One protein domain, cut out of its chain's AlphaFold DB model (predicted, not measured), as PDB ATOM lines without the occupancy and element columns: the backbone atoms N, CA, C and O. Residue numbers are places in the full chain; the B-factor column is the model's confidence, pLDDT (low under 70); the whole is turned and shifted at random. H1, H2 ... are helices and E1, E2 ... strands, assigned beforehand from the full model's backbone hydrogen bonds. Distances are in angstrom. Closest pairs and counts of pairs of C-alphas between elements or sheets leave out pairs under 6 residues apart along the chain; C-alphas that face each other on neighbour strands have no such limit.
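What this domain is: This is residues 106 to 153 of the 216 residues of an uncharacterized protein of Crocinitomicaceae bacterium (UniProt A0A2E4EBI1). A long, strongly twisted sheet has helix H1 over one face; the E1-E2 hairpin reaches to one end. Of mixed class, the 48 printed residues have E1, E2, H1, E3 in turn, the sheet running E2, E1, E3, antiparallel. It spans 35 by 20 by 15 A and is only just loose, radius of gyration of the C-alphas 11.6 A.

How they stand to each other: E1, residues 106-117, forms a hairpin with E2, residues 122-128; N 115 and O 124 are within hydrogen-bond range, 2.9 A. H1, residues 131-137, is on the sheet, height over the sheet 8.2 A; every O i to N i+4 pair is within range. E3, residues 145-152, is antiparallel to E1, with N 110 and O 147 at 2.8 A. E2, H1, E3 make a split strand-helix-strand unit with E1 between, its crossover right-handed.

Where its parts are: E1, 30.8 A, begins at C-alpha 106, (3.256, 26.415, 15.283). E2 is 19.7 A, H1 9.9 A and E3 20.4 A, ending at C-alpha 152, (2.055, 32.697, 14.851).

The domain as a whole: The printed part has no cut and no long link; no printed residue is under pLDDT 70.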
ATOM      1  N   LYS A 106       3.393  27.816  15.696       98.31
ATOM      2  CA  LYS A 106       3.256  26.415  15.283       98.31
ATOM      3  C   LYS A 106       4.050  26.184  13.997       98.31
ATOM      4  O   LYS A 106       4.081  27.093  13.167       98.31
ATOM      5  N   PRO A 107       4.663  25.002  13.802       98.25
ATOM      6  CA  PRO A 107       5.251  24.655  12.515       98.25
ATOM      7  C   PRO A 107       4.216  24.826  11.401       98.25
ATOM      8  O   PRO A 107       3.061  24.420  11.558       98.25
ATOM      9  N   HIS A 108       4.627  25.447  10.305       97.81
ATOM     10  CA  HIS A 108       3.782  25.721   9.147       97.81
ATOM     11  C   HIS A 108       4.620  25.651   7.872       97.81
ATOM     12  O   HIS A 108       5.824  25.906   7.898       97.81
ATOM     13  N   THR A 109       3.986  25.311   6.758       98.19
ATOM     14  CA  THR A 109       4.603  25.419   5.434       98.19
ATOM     15  C   THR A 109       3.994  26.624   4.741       98.19
ATOM     16  O   THR A 109       2.814  26.605   4.393       98.19
ATOM     17  N   PHE A 110       4.797  27.668   4.584       98.12
ATOM     18  CA  PHE A 110       4.468  28.820   3.760       98.12
ATOM     19  C   PHE A 110       4.710  28.494   2.286       98.12
ATOM     20  O   PHE A 110       5.338  27.486   1.954       98.12
ATOM     21  N   PHE A 111       4.223  29.359   1.408       98.38
ATOM     22  CA  PHE A 111       4.487  29.307  -0.023       98.38
ATOM     23  C   PHE A 111       5.120  30.624  -0.433       98.38
ATOM     24  O   PHE A 111       4.630  31.686  -0.054       98.38
ATOM     25  N   ALA A 112       6.238  30.547  -1.140       97.88
ATOM     26  CA  ALA A 112       7.041  31.704  -1.481       97.88
ATOM     27  C   ALA A 112       7.435  31.669  -2.953       97.88
ATOM     28  O   ALA A 112       7.447  30.606  -3.577       97.88
ATOM     29  N   PHE A 113       7.764  32.841  -3.471       97.56
ATOM     30  CA  PHE A 113       8.390  33.023  -4.767       97.56
ATOM     31  C   PHE A 113       9.378  34.188  -4.678       97.56
ATOM     32  O   PHE A 113       9.217  35.087  -3.844       97.56
ATOM     33  N   ASP A 114      10.406  34.136  -5.518       96.88
ATOM     34  CA  ASP A 114      11.436  35.166  -5.609       96.88
ATOM     35  C   ASP A 114      11.186  36.024  -6.861       96.88
ATOM     36  O   ASP A 114      10.825  35.491  -7.916       96.88
ATOM     37  N   TYR A 115      11.362  37.339  -6.742       94.38
ATOM     38  CA  TYR A 115      11.186  38.307  -7.828       94.38
ATOM     39  C   TYR A 115      12.296  39.361  -7.801       94.38
ATOM     40  O   TYR A 115      12.874  39.637  -6.749       94.38
ATOM     41  N   GLU A 116      12.625  39.918  -8.964       93.62
ATOM     42  CA  GLU A 116      13.573  41.028  -9.075       93.62
ATOM     43  C   GLU A 116      12.833  42.343  -8.829       93.62
ATOM     44  O   GLU A 116      11.775  42.586  -9.408       93.62
ATOM     45  N   ASP A 117      13.379  43.170  -7.944       87.62
ATOM     46  CA  ASP A 117      12.913  44.531  -7.722       87.62
ATOM     47  C   ASP A 117      13.850  45.503  -8.448       87.62
ATOM     48  O   ASP A 117      15.026  45.634  -8.094       87.62
ATOM     49  N   ASP A 118      13.324  46.157  -9.486       85.44
ATOM     50  CA  ASP A 118      14.072  47.082 -10.343       85.44
ATOM     51  C   ASP A 118      14.487  48.374  -9.617       85.44
ATOM     52  O   ASP A 118      15.470  49.006 -10.003       85.44
ATOM     53  N   GLU A 119      13.747  48.795  -8.584       83.38
ATOM     54  CA  GLU A 119      14.067  50.000  -7.808       83.38
ATOM     55  C   GLU A 119      15.272  49.752  -6.896       83.38
ATOM     56  O   GLU A 119      16.131  50.622  -6.728       83.38
ATOM     57  N   TRP A 120      15.359  48.541  -6.348       77.75
ATOM     58  CA  TRP A 120      16.375  48.149  -5.378       77.75
ATOM     59  C   TRP A 120      17.507  47.291  -5.964       77.75
ATOM     60  O   TRP A 120      18.462  46.978  -5.247       77.75
ATOM     61  N   GLU A 121      17.418  46.923  -7.246       85.38
ATOM     62  CA  GLU A 121      18.344  46.034  -7.966       85.38
ATOM     63  C   GLU A 121      18.653  44.744  -7.175       85.38
ATOM     64  O   GLU A 121      19.802  44.295  -7.076       85.38
ATOM     65  N   MET A 122      17.628  44.148  -6.557       86.25
ATOM     66  CA  MET A 122      17.782  42.977  -5.689       86.25
ATOM     67  C   MET A 122      16.685  41.939  -5.891       86.25
ATOM     68  O   MET A 122      15.573  42.245  -6.305       86.25
ATOM     69  N   ILE A 123      17.008  40.690  -5.550       91.06
ATOM     70  CA  ILE A 123      16.021  39.615  -5.494       91.06
ATOM     71  C   ILE A 123      15.307  39.700  -4.147       91.06
ATOM     72  O   ILE A 123      15.919  39.494  -3.093       91.06
ATOM     73  N   LEU A 124      14.012  39.983  -4.197       92.75
ATOM     74  CA  LEU A 124      13.112  39.954  -3.057       92.75
ATOM     75  C   LEU A 124      12.350  38.631  -3.012       92.75
ATOM     76  O   LEU A 124      12.226  37.913  -4.003       92.75
ATOM     77  N   ARG A 125      11.832  38.307  -1.827       95.00
ATOM     78  CA  ARG A 125      11.006  37.122  -1.597       95.00
ATOM     79  C   ARG A 125       9.647  37.534  -1.068       95.00
ATOM     80  O   ARG A 125       9.562  38.106   0.017       95.00
ATOM     81  N   SER A 126       8.594  37.138  -1.773       95.44
ATOM     82  CA  SER A 126       7.240  37.185  -1.227       95.44
ATOM     83  C   SER A 126       6.904  35.865  -0.533       95.44
ATOM     84  O   SER A 126       7.337  34.796  -0.963       95.44
ATOM     85  N   THR A 127       6.181  35.917   0.587       96.31
ATOM     86  CA  THR A 127       5.828  34.735   1.393       96.31
ATOM     87  C   THR A 127       4.367  34.799   1.826       96.31
ATOM     88  O   THR A 127       3.932  35.775   2.432       96.31
ATOM     89  N   HIS A 128       3.628  33.717   1.588       96.69
ATOM     90  CA  HIS A 128       2.185  33.622   1.802       96.69
ATOM     91  C   HIS A 128       1.816  32.399   2.648       96.69
ATOM     92  O   HIS A 128       2.544  31.400   2.702       96.69
ATOM     93  N   LEU A 129       0.671  32.469   3.337       95.88
ATOM     94  CA  LEU A 129       0.202  31.393   4.216       95.88
ATOM     95  C   LEU A 129      -0.299  30.188   3.424       95.88
ATOM     96  O   LEU A 129      -0.168  29.051   3.893       95.88
ATOM     97  N   THR A 130      -0.887  30.447   2.260       97.00
ATOM     98  CA  THR A 130      -1.471  29.434   1.388       97.00
ATOM     99  C   THR A 130      -0.866  29.489  -0.007       97.00
ATOM    100  O   THR A 130      -0.344  30.512  -0.447       97.00
ATOM    101  N   LYS A 131      -0.947  28.361  -0.717       97.50
ATOM    102  CA  LYS A 131      -0.498  28.283  -2.105       97.50
ATOM    103  C   LYS A 131      -1.347  29.164  -3.024       97.50
ATOM    104  O   LYS A 131      -0.797  29.783  -3.915       97.50
ATOM    105  N   GLU A 132      -2.653  29.230  -2.777       97.50
ATOM    106  CA  GLU A 132      -3.594  30.036  -3.566       97.50
ATOM    107  C   GLU A 132      -3.261  31.533  -3.494       97.50
ATOM    108  O   GLU A 132      -3.195  32.188  -4.525       97.50
ATOM    109  N   GLU A 133      -2.967  32.063  -2.302       97.06
ATOM    110  CA  GLU A 133      -2.506  33.453  -2.143       97.06
ATOM    111  C   GLU A 133      -1.209  33.714  -2.921       97.06
ATOM    112  O   GLU A 133      -1.112  34.719  -3.616       97.06
ATOM    113  N   ALA A 134      -0.236  32.798  -2.842       97.12
ATOM    114  CA  ALA A 134       1.004  32.924  -3.604       97.12
ATOM    115  C   ALA A 134       0.762  32.854  -5.122       97.12
ATOM    116  O   ALA A 134       1.412  33.572  -5.864       97.12
ATOM    117  N   GLU A 135      -0.158  32.004  -5.591       97.25
ATOM    118  CA  GLU A 135      -0.519  31.877  -7.013       97.25
ATOM    119  C   GLU A 135      -1.197  33.135  -7.554       97.25
ATOM    120  O   GLU A 135      -0.944  33.512  -8.697       97.25
ATOM    121  N   ILE A 136      -2.031  33.784  -6.737       96.75
ATOM    122  CA  ILE A 136      -2.649  35.067  -7.075       96.75
ATOM    123  C   ILE A 136      -1.576  36.152  -7.187       96.75
ATOM    124  O   ILE A 136      -1.524  36.838  -8.199       96.75
ATOM    125  N   GLU A 137      -0.714  36.281  -6.179       95.94
ATOM    126  CA  GLU A 137       0.286  37.356  -6.094       95.94
ATOM    127  C   GLU A 137       1.451  37.172  -7.074       95.94
ATOM    128  O   GLU A 137       2.022  38.146  -7.544       95.94
ATOM    129  N   ALA A 138       1.792  35.929  -7.423       94.94
ATOM    130  CA  ALA A 138       2.807  35.647  -8.433       94.94
ATOM    131  C   ALA A 138       2.321  35.905  -9.868       94.94
ATOM    132  O   ALA A 138       3.136  35.837 -10.783       94.94
ATOM    133  N   GLU A 139       1.008  36.066 -10.088       93.94
ATOM    134  CA  GLU A 139       0.357  36.281 -11.393       93.94
ATOM    135  C   GLU A 139       0.778  35.297 -12.513       93.94
ATOM    136  O   GLU A 139       0.615  35.550 -13.705       93.94
ATOM    137  N   GLY A 140       1.289  34.117 -12.141       90.31
ATOM    138  CA  GLY A 140       1.841  33.130 -13.075       90.31
ATOM    139  C   GLY A 140       3.220  33.478 -13.653       90.31
ATOM    140  O   GLY A 140       3.700  32.750 -14.522       90.31
ATOM    141  N   GLU A 141       3.861  34.542 -13.171       92.94
ATOM    142  CA  GLU A 141       5.178  35.013 -13.615       92.94
ATOM    143  C   GLU A 141       6.333  34.371 -12.829       92.94
ATOM    144  O   GLU A 141       7.443  34.249 -13.349       92.94
ATOM    145  N   HIS A 142       6.064  33.882 -11.613       95.44
ATOM    146  CA  HIS A 142       7.084  33.339 -10.712       95.44
ATOM    147  C   HIS A 142       6.836  31.876 -10.315       95.44
ATOM    148  O   HIS A 142       5.700  31.424 -10.150       95.44
ATOM    149  N   GLU A 143       7.921  31.120 -10.117       96.50
ATOM    150  CA  GLU A 143       7.851  29.750  -9.602       96.50
ATOM    151  C   GLU A 143       7.609  29.752  -8.087       96.50
ATOM    152  O   GLU A 143       8.405  30.278  -7.309       96.50
ATOM    153  N   ILE A 144       6.515  29.114  -7.665       98.06
ATOM    154  CA  ILE A 144       6.129  29.017  -6.255       98.06
ATOM    155  C   ILE A 144       6.693  27.744  -5.638       98.06
ATOM    156  O   ILE A 144       6.420  26.634  -6.106       98.06
ATOM    157  N   PHE A 145       7.384  27.890  -4.510       98.00
ATOM    158  CA  PHE A 145       7.961  26.785  -3.752       98.00
ATOM    159  C   PHE A 145       7.498  26.776  -2.284       98.00
ATOM    160  O   PHE A 145       7.197  27.823  -1.700       98.00
ATOM    161  N   PRO A 146       7.413  25.588  -1.652       98.12
ATOM    162  CA  PRO A 146       7.097  25.482  -0.235       98.12
ATOM    163  C   PRO A 146       8.283  25.932   0.626       98.12
ATOM    164  O   PRO A 146       9.425  25.532   0.396       98.12
ATOM    165  N   LEU A 147       7.998  26.695   1.677       97.50
ATOM    166  CA  LEU A 147       8.973  27.217   2.627       97.50
ATOM    167  C   LEU A 147       8.587  26.794   4.056       97.50
ATOM    168  O   LEU A 147       7.615  27.310   4.616       97.50
ATOM    169  N   PRO A 148       9.306  25.837   4.670       96.94
ATOM    170  CA  PRO A 148       9.095  25.488   6.070       96.94
ATOM    171  C   PRO A 148       9.367  26.684   6.985       96.94
ATOM    172  O   PRO A 148      10.354  27.395   6.821       96.94
ATOM    173  N   GLY A 149       8.512  26.877   7.983       96.50
ATOM    174  CA  GLY A 149       8.668  27.937   8.967       96.50
ATOM    175  C   GLY A 149       7.712  27.773  10.142       96.50
ATOM    176  O   GLY A 149       7.249  26.673  10.456       96.50
ATOM    177  N   TYR A 150       7.404  28.890  10.792       98.12
ATOM    178  CA  TYR A 150       6.519  28.930  11.948       98.12
ATOM    179  C   TYR A 150       5.461  30.016  11.764       98.12
ATOM    180  O   TYR A 150       5.793  31.182  11.591       98.12
ATOM    181  N   ALA A 151       4.184  29.644  11.822       97.88
ATOM    182  CA  ALA A 151       3.079  30.599  11.818       97.88
ATOM    183  C   ALA A 151       2.708  30.975  13.256       97.88
ATOM    184  O   ALA A 151       2.617  30.097  14.124       97.88
ATOM    185  N   GLY A 152       2.461  32.258  13.521       97.88
ATOM    186  CA  GLY A 152       2.055  32.697  14.851       97.88
ATOM    187  C   GLY A 152       0.593  32.409  15.156       97.88
ATOM    188  O   GLY A 152      -0.304  32.488  14.309       97.88
ATOM    189  N   THR A 153       0.349  32.061  16.413       98.38
ATOM    190  CA  THR A 153      -0.990  31.863  16.961       98.38
ATOM    191  C   THR A 153      -1.606  33.199  17.370       98.38
ATOM    192  O   THR A 153      -0.921  34.215  17.462       98.38
TER     193      THR A 153